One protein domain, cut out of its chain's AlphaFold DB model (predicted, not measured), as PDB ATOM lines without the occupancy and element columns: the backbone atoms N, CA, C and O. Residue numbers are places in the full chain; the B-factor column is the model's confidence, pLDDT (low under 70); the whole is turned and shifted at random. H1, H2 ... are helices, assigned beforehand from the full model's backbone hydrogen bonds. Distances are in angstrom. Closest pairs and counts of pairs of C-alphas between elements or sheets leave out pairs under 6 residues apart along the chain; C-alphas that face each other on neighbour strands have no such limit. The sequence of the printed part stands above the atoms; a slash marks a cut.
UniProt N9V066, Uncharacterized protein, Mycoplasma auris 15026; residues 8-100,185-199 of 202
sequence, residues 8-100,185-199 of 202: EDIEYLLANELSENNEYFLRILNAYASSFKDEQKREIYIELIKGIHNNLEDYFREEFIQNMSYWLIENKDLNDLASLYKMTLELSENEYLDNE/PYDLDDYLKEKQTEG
ATOM      1  N   GLU A   8     227.437 228.303 277.446       75.38
ATOM      2  CA  GLU A   8     228.366 227.813 278.465       75.38
ATOM      3  C   GLU A   8     227.926 226.452 279.035       75.38
ATOM      4  O   GLU A   8     228.779 225.645 279.365       75.38
ATOM      5  N   ASP A   9     226.615 226.154 279.069       70.75
ATOM      6  CA  ASP A   9     226.082 224.884 279.591       70.75
ATOM      7  C   ASP A   9     226.376 223.674 278.691       70.75
ATOM      8  O   ASP A   9     226.088 222.552 279.103       70.75
ATOM      9  N   ILE A  10     226.813 223.870 277.438       71.94
ATOM     10  CA  ILE A  10     227.112 222.762 276.517       71.94
ATOM     11  C   ILE A  10     228.358 223.005 275.648       71.94
ATOM     12  O   ILE A  10     228.569 222.278 274.684       71.94
ATOM     13  N   GLU A  11     229.189 224.012 275.934       68.06
ATOM     14  CA  GLU A  11     230.303 224.433 275.062       68.06
ATOM     15  C   GLU A  11     231.302 223.296 274.776       68.06
ATOM     16  O   GLU A  11     231.655 223.055 273.625       68.06
ATOM     17  N   TYR A  12     231.693 222.537 275.798       61.56
ATOM     18  CA  TYR A  12     232.594 221.385 275.671       61.56
ATOM     19  C   TYR A  12     232.014 220.194 274.914       61.56
ATOM     20  O   TYR A  12     232.767 219.504 274.240       61.56
ATOM     21  N   LEU A  13     230.691 219.979 274.929       60.25
ATOM     22  CA  LEU A  13     230.052 218.983 274.053       60.25
ATOM     23  C   LEU A  13     230.311 219.313 272.568       60.25
ATOM     24  O   LEU A  13     230.326 218.446 271.698       60.25
ATOM     25  N   LEU A  14     230.559 220.585 272.270       63.84
ATOM     26  CA  LEU A  14     230.739 221.112 270.926       63.84
ATOM     27  C   LEU A  14     232.222 221.166 270.520       63.84
ATOM     28  O   LEU A  14     232.561 221.891 269.580       63.84
ATOM     29  N   ALA A  15     233.100 220.438 271.229       51.56
ATOM     30  CA  ALA A  15     234.543 220.466 271.033       51.56
ATOM     31  C   ALA A  15     234.933 220.130 269.576       51.56
ATOM     32  O   ALA A  15     234.934 218.981 269.137       51.56
ATOM     33  N   ASN A  16     235.300 221.221 268.895       45.16
ATOM     34  CA  ASN A  16     236.058 221.408 267.657       45.16
ATOM     35  C   ASN A  16     235.355 221.288 266.285       45.16
ATOM     36  O   ASN A  16     234.779 220.286 265.880       45.16
ATOM     37  N   GLU A  17     235.472 222.429 265.587       41.50
ATOM     38  CA  GLU A  17     234.889 222.888 264.322       41.50
ATOM     39  C   GLU A  17     233.392 222.652 264.134       41.50
ATOM     40  O   GLU A  17     233.005 221.686 263.503       41.50
ATOM     41  N   LEU A  18     232.568 223.630 264.540       47.03
ATOM     42  CA  LEU A  18     231.445 224.160 263.747       47.03
ATOM     43  C   LEU A  18     230.889 225.432 264.416       47.03
ATOM     44  O   LEU A  18     229.884 225.410 265.124       47.03
ATOM     45  N   SER A  19     231.482 226.586 264.112       47.72
ATOM     46  CA  SER A  19     230.951 227.892 264.537       47.72
ATOM     47  C   SER A  19     229.537 228.202 264.002       47.72
ATOM     48  O   SER A  19     228.926 229.172 264.440       47.72
ATOM     49  N   GLU A  20     228.982 227.361 263.116       52.72
ATOM     50  CA  GLU A  20     227.578 227.394 262.678       52.72
ATOM     51  C   GLU A  20     226.674 226.328 263.347       52.72
ATOM     52  O   GLU A  20     225.460 226.533 263.401       52.72
ATOM     53  N   ASN A  21     227.207 225.226 263.910       61.41
ATOM     54  CA  ASN A  21     226.365 224.181 264.527       61.41
ATOM     55  C   ASN A  21     226.074 224.415 266.013       61.41
ATOM     56  O   ASN A  21     225.099 223.864 266.514       61.41
ATOM     57  N   ASN A  22     226.816 225.269 266.715       68.12
ATOM     58  CA  ASN A  22     226.589 225.499 268.148       68.12
ATOM     59  C   ASN A  22     225.172 226.028 268.440       68.12
ATOM     60  O   ASN A  22     224.463 225.528 269.315       68.12
ATOM     61  N   GLU A  23     224.705 226.989 267.637       73.06
ATOM     62  CA  GLU A  23     223.322 227.475 267.713       73.06
ATOM     63  C   GLU A  23     222.305 226.394 267.322       73.06
ATOM     64  O   GLU A  23     221.190 226.373 267.845       73.06
ATOM     65  N   TYR A  24     222.673 225.490 266.411       81.62
ATOM     66  CA  TYR A  24     221.824 224.383 265.985       81.62
ATOM     67  C   TYR A  24     221.605 223.372 267.119       81.62
ATOM     68  O   TYR A  24     220.448 223.060 267.413       81.62
ATOM     69  N   PHE A  25     222.677 222.936 267.790       80.75
ATOM     70  CA  PHE A  25     222.632 222.028 268.942       80.75
ATOM     71  C   PHE A  25     221.782 222.608 270.074       80.75
ATOM     72  O   PHE A  25     220.764 222.020 270.451       80.75
ATOM     73  N   LEU A  26     222.114 223.823 270.530       83.50
ATOM     74  CA  LEU A  26     221.343 224.535 271.555       83.50
ATOM     75  C   LEU A  26     219.865 224.646 271.187       83.50
ATOM     76  O   LEU A  26     218.988 224.471 272.034       83.50
ATOM     77  N   ARG A  27     219.561 224.957 269.924       86.62
ATOM     78  CA  ARG A  27     218.180 225.086 269.458       86.62
ATOM     79  C   ARG A  27     217.431 223.759 269.531       86.62
ATOM     80  O   ARG A  27     216.258 223.783 269.897       86.62
ATOM     81  N   ILE A  28     218.064 222.636 269.190       89.62
ATOM     82  CA  ILE A  28     217.434 221.311 269.290       89.62
ATOM     83  C   ILE A  28     217.175 220.949 270.747       89.62
ATOM     84  O   ILE A  28     216.033 220.637 271.084       89.62
ATOM     85  N   LEU A  29     218.175 221.073 271.622       90.31
ATOM     86  CA  LEU A  29     218.015 220.732 273.037       90.31
ATOM     87  C   LEU A  29     216.934 221.599 273.702       90.31
ATOM     88  O   LEU A  29     216.056 221.080 274.393       90.31
ATOM     89  N   ASN A  30     216.906 222.907 273.413       89.06
ATOM     90  CA  ASN A  30     215.833 223.798 273.872       89.06
ATOM     91  C   ASN A  30     214.458 223.413 273.291       89.06
ATOM     92  O   ASN A  30     213.442 223.528 273.983       89.06
ATOM     93  N   ALA A  31     214.398 222.965 272.034       90.44
ATOM     94  CA  ALA A  31     213.156 222.491 271.427       90.44
ATOM     95  C   ALA A  31     212.655 221.197 272.089       90.44
ATOM     96  O   ALA A  31     211.447 221.054 272.288       90.44
ATOM     97  N   TYR A  32     213.552 220.290 272.479       92.19
ATOM     98  CA  TYR A  32     213.210 219.095 273.251       92.19
ATOM     99  C   TYR A  32     212.724 219.436 274.653       92.19
ATOM    100  O   TYR A  32     211.617 219.007 274.992       92.19
ATOM    101  N   ALA A  33     213.434 220.293 275.394       90.88
ATOM    102  CA  ALA A  33     212.974 220.802 276.689       90.88
ATOM    103  C   ALA A  33     211.564 221.415 276.580       90.88
ATOM    104  O   ALA A  33     210.651 221.050 277.318       90.88
ATOM    105  N   SER A  34     211.338 222.262 275.572       90.38
ATOM    106  CA  SER A  34     210.032 222.891 275.316       90.38
ATOM    107  C   SER A  34     208.937 221.902 274.886       90.38
ATOM    108  O   SER A  34     207.755 222.243 274.911       90.38
ATOM    109  N   SER A  35     209.303 220.693 274.449       92.25
ATOM    110  CA  SER A  35     208.347 219.670 274.008       92.25
ATOM    111  C   SER A  35     207.700 218.905 275.168       92.25
ATOM    112  O   SER A  35     206.632 218.308 274.984       92.25
ATOM    113  N   PHE A  36     208.300 218.948 276.361       91.06
ATOM    114  CA  PHE A  36     207.723 218.366 277.566       91.06
ATOM    115  C   PHE A  36     206.566 219.237 278.069       91.06
ATOM    116  O   PHE A  36     206.713 220.424 278.349       91.06
ATOM    117  N   LYS A  37     205.379 218.630 278.172       90.88
ATOM    118  CA  LYS A  37     204.181 219.289 278.727       90.88
ATOM    119  C   LYS A  37     204.197 219.363 280.250       90.88
ATOM    120  O   LYS A  37     203.471 220.164 280.824       90.88
ATOM    121  N   ASP A  38     204.941 218.453 280.861       92.88
ATOM    122  CA  ASP A  38     205.096 218.324 282.296       92.88
ATOM    123  C   ASP A  38     206.347 219.097 282.714       92.88
ATOM    124  O   ASP A  38     207.416 218.889 282.136       92.88
ATOM    125  N   GLU A  39     206.180 220.019 283.660       89.62
ATOM    126  CA  GLU A  39     207.254 220.889 284.140       89.62
ATOM    127  C   GLU A  39     208.388 220.083 284.770       89.62
ATOM    128  O   GLU A  39     209.546 220.285 284.426       89.62
ATOM    129  N   GLN A  40     208.044 219.102 285.602       90.31
ATOM    130  CA  GLN A  40     209.019 218.277 286.303       90.31
ATOM    131  C   GLN A  40     209.842 217.459 285.304       90.31
ATOM    132  O   GLN A  40     211.065 217.413 285.384       90.31
ATOM    133  N   LYS A  41     209.201 216.870 284.285       92.94
ATOM    134  CA  LYS A  41     209.932 216.163 283.213       92.94
ATOM    135  C   LYS A  41     210.849 217.083 282.416       92.94
ATOM    136  O   LYS A  41     211.900 216.637 281.961       92.94
ATOM    137  N   ARG A  42     210.449 218.342 282.217       93.25
ATOM    138  CA  ARG A  42     211.289 219.340 281.551       93.25
ATOM    139  C   ARG A  42     212.515 219.680 282.393       93.25
ATOM    140  O   ARG A  42     213.607 219.730 281.843       93.25
ATOM    141  N   GLU A  43     212.335 219.904 283.690       91.00
ATOM    142  CA  GLU A  43     213.433 220.179 284.621       91.00
ATOM    143  C   GLU A  43     214.407 218.998 284.681       91.00
ATOM    144  O   GLU A  43     215.604 219.197 284.509       91.00
ATOM    145  N   ILE A  44     213.902 217.763 284.778       94.06
ATOM    146  CA  ILE A  44     214.748 216.560 284.765       94.06
ATOM    147  C   ILE A  44     215.542 216.441 283.460       94.06
ATOM    148  O   ILE A  44     216.736 216.157 283.494       94.06
ATOM    149  N   TYR A  45     214.911 216.693 282.308       94.62
ATOM    150  CA  TYR A  45     215.622 216.721 281.028       94.62
ATOM    151  C   TYR A  45     216.784 217.723 281.052       94.62
ATOM    152  O   TYR A  45     217.887 217.400 280.622       94.62
ATOM    153  N   ILE A  46     216.544 218.938 281.552       91.69
ATOM    154  CA  ILE A  46     217.564 219.991 281.619       91.69
ATOM    155  C   ILE A  46     218.717 219.571 282.535       91.69
ATOM    156  O   ILE A  46     219.874 219.683 282.136       91.69
ATOM    157  N   GLU A  47     218.404 219.054 283.722       91.94
ATOM    158  CA  GLU A  47     219.400 218.599 284.696       91.94
ATOM    159  C   GLU A  47     220.241 217.433 284.169       91.94
ATOM    160  O   GLU A  47     221.458 217.443 284.331       91.94
ATOM    161  N   LEU A  48     219.633 216.463 283.479       94.62
ATOM    162  CA  LEU A  48     220.367 215.357 282.859       94.62
ATOM    163  C   LEU A  48     221.352 215.859 281.801       94.62
ATOM    164  O   LEU A  48     222.515 215.470 281.828       94.62
ATOM    165  N   ILE A  49     220.922 216.754 280.906       92.31
ATOM    166  CA  ILE A  49     221.802 217.322 279.873       92.31
ATOM    167  C   ILE A  49     222.974 218.083 280.499       92.31
ATOM    168  O   ILE A  49     224.115 217.886 280.085       92.31
ATOM    169  N   LYS A  50     222.711 218.915 281.514       88.69
ATOM    170  CA  LYS A  50     223.763 219.654 282.229       88.69
ATOM    171  C   LYS A  50     224.707 218.718 282.981       88.69
ATOM    172  O   LYS A  50     225.914 218.912 282.943       88.69
ATOM    173  N   GLY A  51     224.170 217.690 283.633       90.44
ATOM    174  CA  GLY A  51     224.958 216.678 284.330       90.44
ATOM    175  C   GLY A  51     225.876 215.918 283.379       90.44
ATOM    176  O   GLY A  51     227.072 215.845 283.629       90.44
ATOM    177  N   ILE A  52     225.330 215.430 282.259       91.94
ATOM    178  CA  ILE A  52     226.114 214.783 281.201       91.94
ATOM    179  C   ILE A  52     227.225 215.721 280.756       91.94
ATOM    180  O   ILE A  52     228.369 215.302 280.731       91.94
ATOM    181  N   HIS A  53     226.905 216.979 280.459       86.19
ATOM    182  CA  HIS A  53     227.892 217.953 280.021       86.19
ATOM    183  C   HIS A  53     229.044 218.140 281.016       86.19
ATOM    184  O   HIS A  53     230.204 218.047 280.619       86.19
ATOM    185  N   ASN A  54     228.729 218.350 282.293       85.94
ATOM    186  CA  ASN A  54     229.736 218.570 283.333       85.94
ATOM    187  C   ASN A  54     230.684 217.373 283.481       85.94
ATOM    188  O   ASN A  54     231.872 217.552 283.729       85.94
ATOM    189  N   ASN A  55     230.182 216.152 283.284       88.12
ATOM    190  CA  ASN A  55     231.001 214.944 283.374       88.12
ATOM    191  C   ASN A  55     232.020 214.827 282.221       88.12
ATOM    192  O   ASN A  55     232.943 214.021 282.294       88.12
ATOM    193  N   LEU A  56     231.864 215.600 281.139       83.38
ATOM    194  CA  LEU A  56     232.712 215.494 279.949       83.38
ATOM    195  C   LEU A  56     233.937 216.406 279.955       83.38
ATOM    196  O   LEU A  56     234.794 216.226 279.092       83.38
ATOM    197  N   GLU A  57     234.016 217.366 280.879       68.88
ATOM    198  CA  GLU A  57     234.872 218.554 280.750       68.88
ATOM    199  C   GLU A  57     236.382 218.245 280.641       68.88
ATOM    200  O   GLU A  57     237.093 219.018 280.009       68.88
ATOM    201  N   ASP A  58     236.872 217.093 281.122       68.31
ATOM    202  CA  ASP A  58     238.324 216.831 281.194       68.31
ATOM    203  C   ASP A  58     238.786 215.400 280.851       68.31
ATOM    204  O   ASP A  58     239.991 215.131 280.827       68.31
ATOM    205  N   TYR A  59     237.869 214.459 280.602       74.62
ATOM    206  CA  TYR A  59     238.224 213.031 280.560       74.62
ATOM    207  C   TYR A  59     238.239 212.413 279.157       74.62
ATOM    208  O   TYR A  59     239.013 211.493 278.888       74.62
ATOM    209  N   PHE A  60     237.394 212.901 278.252       85.38
ATOM    210  CA  PHE A  60     237.111 212.203 277.001       85.38
ATOM    211  C   PHE A  60     237.847 212.799 275.808       85.38
ATOM    212  O   PHE A  60     238.024 214.013 275.695       85.38
ATOM    213  N   ARG A  61     238.219 211.934 274.860       86.62
ATOM    214  CA  ARG A  61     238.696 212.386 273.549       86.62
ATOM    215  C   ARG A  61     237.601 213.117 272.780       86.62
ATOM    216  O   ARG A  61     236.417 212.790 272.866       86.62
ATOM    217  N   GLU A  62     238.032 214.080 271.978       84.94
ATOM    218  CA  GLU A  62     237.174 214.959 271.189       84.94
ATOM    219  C   GLU A  62     236.200 214.184 270.289       84.94
ATOM    220  O   GLU A  62     235.015 214.507 270.228       84.94
ATOM    221  N   GLU A  63     236.665 213.113 269.647       86.88
ATOM    222  CA  GLU A  63     235.843 212.284 268.765       86.88
ATOM    223  C   GLU A  63     234.678 211.625 269.517       86.88
ATOM    224  O   GLU A  63     233.559 211.550 269.004       86.88
ATOM    225  N   PHE A  64     234.911 211.183 270.755       89.31
ATOM    226  CA  PHE A  64     233.858 210.603 271.584       89.31
ATOM    227  C   PHE A  64     232.851 211.668 272.031       89.31
ATOM    228  O   PHE A  64     231.639 211.445 271.970       89.31
ATOM    229  N   ILE A  65     233.339 212.853 272.402       88.38
ATOM    230  CA  ILE A  65     232.503 214.009 272.749       88.38
ATOM    231  C   ILE A  65     231.596 214.401 271.574       88.38
ATOM    232  O   ILE A  65     230.391 214.594 271.758       88.38
ATOM    233  N   GLN A  66     232.132 214.437 270.353       85.31
ATOM    234  CA  GLN A  66     231.346 214.702 269.148       85.31
ATOM    235  C   GLN A  66     230.264 213.638 268.928       85.31
ATOM    236  O   GLN A  66     229.108 213.983 268.666       85.31
ATOM    237  N   ASN A  67     230.602 212.354 269.078       88.12
ATOM    238  CA  ASN A  67     229.632 211.262 268.967       88.12
ATOM    239  C   ASN A  67     228.494 211.397 269.992       88.12
ATOM    240  O   ASN A  67     227.326 211.224 269.631       88.12
ATOM    241  N   MET A  68     228.807 211.765 271.239       89.75
ATOM    242  CA  MET A  68     227.796 212.039 272.266       89.75
ATOM    243  C   MET A  68     226.907 213.218 271.895       89.75
ATOM    244  O   MET A  68     225.687 213.118 272.009       89.75
ATOM    245  N   SER A  69     227.478 214.308 271.388       86.75
ATOM    246  CA  SER A  69     226.699 215.461 270.939       86.75
ATOM    247  C   SER A  69     225.703 215.102 269.850       86.75
ATOM    248  O   SER A  69     224.527 215.463 269.953       86.75
ATOM    249  N   TYR A  70     226.132 214.351 268.831       87.56
ATOM    250  CA  TYR A  70     225.226 213.867 267.788       87.56
ATOM    251  C   TYR A  70     224.126 212.972 268.358       87.56
ATOM    252  O   TYR A  70     222.960 213.128 268.001       87.56
ATOM    253  N   TRP A  71     224.470 212.089 269.288       93.06
ATOM    254  CA  TRP A  71     223.482 211.233 269.928       93.06
ATOM    255  C   TRP A  71     222.452 212.042 270.740       93.06
ATOM    256  O   TRP A  71     221.250 211.816 270.605       93.06
ATOM    257  N   LEU A  72     222.883 213.064 271.489       92.00
ATOM    258  CA  LEU A  72     222.009 213.933 272.295       92.00
ATOM    259  C   LEU A  72     221.011 214.757 271.467       92.00
ATOM    260  O   LEU A  72     219.942 215.114 271.963       92.00
ATOM    261  N   ILE A  73     221.321 215.091 270.211       88.94
ATOM    262  CA  ILE A  73     220.349 215.776 269.338       88.94
ATOM    263  C   ILE A  73     219.366 214.819 268.670       88.94
ATOM    264  O   ILE A  73     218.297 215.254 268.232       88.94
ATOM    265  N   GLU A  74     219.692 213.532 268.595       90.31
ATOM    266  CA  GLU A  74     218.818 212.502 268.032       90.31
ATOM    267  C   GLU A  74     217.965 211.811 269.104       90.31
ATOM    268  O   GLU A  74     216.859 211.358 268.796       90.31
ATOM    269  N   ASN A  75     218.420 211.803 270.360       91.56
ATOM    270  CA  ASN A  75     217.751 211.144 271.474       91.56
ATOM    271  C   ASN A  75     217.234 212.145 272.524       91.56
ATOM    272  O   ASN A  75     217.890 213.114 272.892       91.56
ATOM    273  N   LYS A  76     216.012 211.911 273.005       91.00
ATOM    274  CA  LYS A  76     215.370 212.699 274.068       91.00
ATOM    275  C   LYS A  76     214.644 211.838 275.103       91.00
ATOM    276  O   LYS A  76     213.835 212.372 275.869       91.00
ATOM    277  N   ASP A  77     214.819 210.518 275.044       95.81
ATOM    278  CA  ASP A  77     214.223 209.612 276.016       95.81
ATOM    279  C   ASP A  77     214.905 209.813 277.369       95.81
ATOM    280  O   ASP A  77     216.127 209.854 277.469       95.81
ATOM    281  N   LEU A  78     214.105 210.004 278.415       96.31
ATOM    282  CA  LEU A  78     214.641 210.311 279.738       96.31
ATOM    283  C   LEU A  78     215.341 209.109 280.379       96.31
ATOM    284  O   LEU A  78     216.205 209.332 281.221       96.31
ATOM    285  N   ASN A  79     214.990 207.874 280.005       97.50
ATOM    286  CA  ASN A  79     215.698 206.699 280.503       97.50
ATOM    287  C   ASN A  79     217.073 206.615 279.853       97.50
ATOM    288  O   ASN A  79     218.057 206.533 280.573       97.50
ATOM    289  N   ASP A  80     217.149 206.743 278.524       97.38
ATOM    290  CA  ASP A  80     218.434 206.691 277.821       97.38
ATOM    291  C   ASP A  80     219.362 207.833 278.278       97.38
ATOM    292  O   ASP A  80     220.563 207.636 278.457       97.38
ATOM    293  N   LEU A  81     218.811 209.029 278.523       96.88
ATOM    294  CA  LEU A  81     219.565 210.155 279.086       96.88
ATOM    295  C   LEU A  81     220.026 209.898 280.527       96.88
ATOM    296  O   LEU A  81     221.124 210.313 280.886       96.88
ATOM    297  N   ALA A  82     219.225 209.216 281.348       97.69
ATOM    298  CA  ALA A  82     219.644 208.798 282.684       97.69
ATOM    299  C   ALA A  82     220.783 207.770 282.613       97.69
ATOM    300  O   ALA A  82     221.779 207.925 283.323       97.69
ATOM    301  N   SER A  83     220.693 206.779 281.718       97.62
ATOM    302  CA  SER A  83     221.771 205.811 281.478       97.62
ATOM    303  C   SER A  83     223.052 206.512 281.022       97.62
ATOM    304  O   SER A  83     224.129 206.245 281.551       97.62
ATOM    305  N   LEU A  84     222.937 207.460 280.084       96.50
ATOM    306  CA  LEU A  84     224.070 208.243 279.592       96.50
ATOM    307  C   LEU A  84     224.688 209.107 280.694       96.50
ATOM    308  O   LEU A  84     225.910 209.160 280.796       96.50
ATOM    309  N   TYR A  85     223.873 209.745 281.537       95.44
ATOM    310  CA  TYR A  85     224.359 210.475 282.709       95.44
ATOM    311  C   TYR A  85     225.162 209.571 283.642       95.44
ATOM    312  O   TYR A  85     226.256 209.947 284.061       95.44
ATOM    313  N   LYS A  86     224.648 208.373 283.944       95.62
ATOM    314  CA  LYS A  86     225.344 207.422 284.812       95.62
ATOM    315  C   LYS A  86     226.672 206.975 284.207       95.62
ATOM    316  O   LYS A  86     227.677 206.994 284.912       95.62
ATOM    317  N   MET A  87     226.676 206.635 282.918       95.00
ATOM    318  CA  MET A  87     227.889 206.243 282.201       95.00
ATOM    319  C   MET A  87     228.937 207.355 282.236       95.00
ATOM    320  O   MET A  87     230.077 207.107 282.617       95.00
ATOM    321  N   THR A  88     228.578 208.587 281.864       93.19
ATOM    322  CA  THR A  88     229.561 209.682 281.836       93.19
ATOM    323  C   THR A  88     230.064 210.027 283.229       93.19
ATOM    324  O   THR A  88     231.252 210.294 283.373       93.19
ATOM    325  N   LEU A  89     229.202 209.964 284.250       92.12
ATOM    326  CA  LEU A  89     229.598 210.186 285.640       92.12
ATOM    327  C   LEU A  89     230.628 209.147 286.083       92.12
ATOM    328  O   LEU A  89     231.720 209.509 286.508       92.12
ATOM    329  N   GLU A  90     230.307 207.863 285.918       91.62
ATOM    330  CA  GLU A  90     231.177 206.756 286.318       91.62
ATOM    331  C   GLU A  90     232.534 206.807 285.616       91.62
ATOM    332  O   GLU A  90     233.570 206.667 286.261       91.62
ATOM    333  N   LEU A  91     232.535 207.061 284.308       90.31
ATOM    334  CA  LEU A  91     233.764 207.175 283.530       90.31
ATOM    335  C   LEU A  91     234.588 208.413 283.916       90.31
ATOM    336  O   LEU A  91     235.809 208.367 283.832       90.31
ATOM    337  N   SER A  92     233.948 209.502 284.352       88.06
ATOM    338  CA  SER A  92     234.648 210.714 284.800       88.06
ATOM    339  C   SER A  92     235.224 210.604 286.218       88.06
ATOM    340  O   SER A  92     236.230 211.244 286.522       88.06
ATOM    341  N   GLU A  93     234.596 209.811 287.093       84.88
ATOM    342  CA  GLU A  93     234.955 209.714 288.514       84.88
ATOM    343  C   GLU A  93     235.895 208.544 288.832       84.88
ATOM    344  O   GLU A  93     236.643 208.616 289.811       84.88
ATOM    345  N   ASN A  94     235.877 207.479 288.026       77.69
ATOM    346  CA  ASN A  94     236.660 206.273 288.280       77.69
ATOM    347  C   ASN A  94     237.924 206.196 287.419       77.69
ATOM    348  O   ASN A  94     238.011 206.726 286.311       77.69
ATOM    349  N   GLU A  95     238.924 205.467 287.917       67.44
ATOM    350  CA  GLU A  95     240.036 205.037 287.071       67.44
ATOM    351  C   GLU A  95     239.505 204.104 285.965       67.44
ATOM    352  O   GLU A  95     238.539 203.368 286.159       67.44
ATOM    353  N   TYR A  96     240.159 204.082 284.800       67.81
ATOM    354  CA  TYR A  96     239.742 203.316 283.609       67.81
ATOM    355  C   TYR A  96     239.571 201.792 283.838       67.81
ATOM    356  O   TYR A  96     239.067 201.095 282.959       67.81
ATOM    357  N   LEU A  97     239.989 201.264 284.997       67.00
ATOM    358  CA  LEU A  97     239.844 199.862 285.416       67.00
ATOM    359  C   LEU A  97     238.674 199.599 286.375       67.00
ATOM    360  O   LEU A  97     238.509 198.454 286.787       67.00
ATOM    361  N   ASP A  98     237.891 200.603 286.758       81.25
ATOM    362  CA  ASP A  98     236.771 200.423 287.693       81.25
ATOM    363  C   ASP A  98     235.483 201.012 287.109       81.25
ATOM    364  O   ASP A  98     234.891 201.949 287.641       81.25
ATOM    365  N   ASN A  99     235.096 200.501 285.939       86.31
ATOM    366  CA  ASN A  99     233.848 200.856 285.270       86.31
ATOM    367  C   ASN A  99     233.223 199.642 284.570       86.31
ATOM    368  O   ASN A  99     233.909 198.666 284.245       86.31
ATOM    369  N   GLU A 100     231.923 199.739 284.294       91.19
ATOM    370  CA  GLU A 100     231.110 198.678 283.684       91.19
ATOM    371  C   GLU A 100     231.543 198.322 282.245       91.19
ATOM    372  O   GLU A 100     231.194 197.262 281.727       91.19
ATOM    373  N   PRO A 185     222.378 199.415 282.727       93.69
ATOM    374  CA  PRO A 185     220.956 199.190 282.972       93.69
ATOM    375  C   PRO A 185     220.440 200.122 284.083       93.69
ATOM    376  O   PRO A 185     220.039 199.665 285.151       93.69
ATOM    377  N   TYR A 186     220.499 201.427 283.829       96.19
ATOM    378  CA  TYR A 186     220.173 202.508 284.751       96.19
ATOM    379  C   TYR A 186     219.137 203.414 284.096       96.19
ATOM    380  O   TYR A 186     219.402 203.970 283.029       96.19
ATOM    381  N   ASP A 187     217.965 203.557 284.704       97.06
ATOM    382  CA  ASP A 187     216.853 204.297 284.105       97.06
ATOM    383  C   ASP A 187     216.497 205.585 284.867       97.06
ATOM    384  O   ASP A 187     217.187 206.030 285.790       97.06
ATOM    385  N   LEU A 188     215.414 206.239 284.441       96.44
ATOM    386  CA  LEU A 188     214.950 207.466 285.076       96.44
ATOM    387  C   LEU A 188     214.529 207.252 286.540       96.44
ATOM    388  O   LEU A 188     214.722 208.149 287.363       96.44
ATOM    389  N   ASP A 189     213.928 206.110 286.872       96.75
ATOM    390  CA  ASP A 189     213.474 205.837 288.237       96.75
ATOM    391  C   ASP A 189     214.681 205.656 289.173       96.75
ATOM    392  O   ASP A 189     214.659 206.159 290.306       96.75
ATOM    393  N   ASP A 190     215.751 205.018 288.689       96.56
ATOM    394  CA  ASP A 190     217.027 204.919 289.403       96.56
ATOM    395  C   ASP A 190     217.634 206.306 289.658       96.56
ATOM    396  O   ASP A 190     217.938 206.643 290.810       96.56
ATOM    397  N   TYR A 191     217.699 207.152 288.624       95.69
ATOM    398  CA  TYR A 191     218.163 208.538 288.740       95.69
ATOM    399  C   TYR A 191     217.406 209.334 289.800       95.69
ATOM    400  O   TYR A 191     217.999 209.946 290.694       95.69
ATOM    401  N   LEU A 192     216.074 209.307 289.747       94.38
ATOM    402  CA  LEU A 192     215.248 210.060 290.687       94.38
ATOM    403  C   LEU A 192     215.436 209.570 292.125       94.38
ATOM    404  O   LEU A 192     215.447 210.377 293.060       94.38
ATOM    405  N   LYS A 193     215.607 208.262 292.320       93.75
ATOM    406  CA  LYS A 193     215.854 207.672 293.636       93.75
ATOM    407  C   LYS A 193     217.219 208.074 294.201       93.75
ATOM    408  O   LYS A 193     217.313 208.362 295.400       93.75
ATOM    409  N   GLU A 194     218.257 208.121 293.370       90.31
ATOM    410  CA  GLU A 194     219.580 208.613 293.773       90.31
ATOM    411  C   GLU A 194     219.516 210.091 294.176       90.31
ATOM    412  O   GLU A 194     219.892 210.434 295.300       90.31
ATOM    413  N   LYS A 195     218.904 210.952 293.352       86.69
ATOM    414  CA  LYS A 195     218.782 212.390 293.658       86.69
ATOM    415  C   LYS A 195     217.954 212.687 294.906       86.69
ATOM    416  O   LYS A 195     218.335 213.546 295.703       86.69
ATOM    417  N   GLN A 196     216.896 211.919 295.160       84.56
ATOM    418  CA  GLN A 196     216.156 212.004 296.425       84.56
ATOM    419  C   GLN A 196     217.029 211.657 297.640       84.56
ATOM    420  O   GLN A 196     216.883 212.261 298.704       84.56
ATOM    421  N   THR A 197     217.939 210.693 297.490       77.69
ATOM    422  CA  THR A 197     218.862 210.274 298.555       77.69
ATOM    423  C   THR A 197     219.938 211.334 298.817       77.69
ATOM    424  O   THR A 197     220.315 211.552 299.968       77.69
ATOM    425  N   GLU A 198     220.365 212.054 297.778       78.00
ATOM    426  CA  GLU A 198     221.316 213.178 297.846       78.00
ATOM    427  C   GLU A 198     220.705 214.475 298.416       78.00
ATOM    428  O   GLU A 198     221.406 215.466 298.618       78.00
ATOM    429  N   GLY A 199     219.405 214.479 298.728       62.16
ATOM    430  CA  GLY A 199     218.704 215.642 299.276       62.16
ATOM    431  C   GLY A 199     218.284 216.674 298.226       62.16
ATOM    432  O   GLY A 199     217.829 217.760 298.597       62.16
TER     433      GLY A 199
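AT A GLANCE: This is residues 8 to 100 and 185 to 199 of the 202 residues of an uncharacterized protein of Mycoplasma auris 15026 (UniProt N9V066). Two helices, H2 and H4, lie side by side and run the same way as the middle of a flat model. H1 folds back from the start of H2 as a helical hairpin, and H3, near H2, meets H1 with its last part; H1 and H3 sit beyond H2 and H4 on one side, while H5 slants away from the start of H4 on the other side, residues 193 to 199 sticking out. The printed part has 108 residues with five named helices, H1 to H5 in chain order, and no named strand; 70 residues are in the helices and the class is all helix. It is compact, with a radius of gyration of the C-alphas of 14.0 A and spans of 41 by 40 by 22 A.

IN THESE COORDINATES: H2, the longest helix, holds residues 39 to 55 and is 24.5 A long from first to last C-alpha, starting at C-alpha 39 (207.254, 220.889, 284.140). H4 is residues 78 to 93, 22.1 A long. H1 is residues 22 to 35, 20.0 A long, beginning at C-alpha 22 (226.589, 225.499, 268.148). H3 is residues 62 to 74, 18.8 A long. H5 is residues 188 to 197, 14.3 A long, ending at C-alpha 197 (218.862, 210.274, 298.555).

HOW THE PARTS SIT: H2 touches H4 at a shallow tilt of 27 degrees, the same way; the closest C-alphas, of Ile 52 and Tyr 85, are 4.9 A apart. H1 and H2 form a hairpin and touch at a shallow tilt of 32 degrees, opposite ways, with residues 33 to 34 of H1 and 42 to 46 of H2 alone; their closest C-alphas are those of Ala 33 and Arg 42, at 5.3 A. H1 touches H3 with residues 25 to 29 alone, and H3 touches H1 with residues 69 to 73 alone; the closest C-alphas, of Ile 28 and Ile 73, are 6.3 A apart. Their tilt of 37 degrees, the same way, is only just steep. H2 and H3 are near each other, with 6 pairs of C-alphas within 10 A. H3 and H4 are only just apart, their closest C-alphas at 8.1 A. H4 touches H5 with residues 78 to 83 alone, at a steep tilt of 55 degrees, the same way; the closest C-alphas, of Asn 79 and Leu 188, are 4.7 A apart. The helix packing is part aligned, part crossed: of these four touching pairs, 2 are at a shallow tilt. H1 and H4 are apart, as are H1 and H5, and H3 and H5. In H1, H2, H3, H4 and H5 every O i to N i+4 pair is within hydrogen-bond range.

THE WHOLE: The two C-alphas farthest apart are those of Lys 37 and Leu 97, at 41.2 A. Residues 101 to 184 are not printed; across this cut, between H4 and H5, C-alphas 100 and 185 are 10.2 A apart. Of the links printed whole, H1 to H2 and H3 to H4 are tight and H2 to H3 is short. Residues 8 to 21 hold no named element. The mean pLDDT of the printed part is 84.5; residues 11 to 22, 57 to 58, 95 to 97 and 199 are under 70.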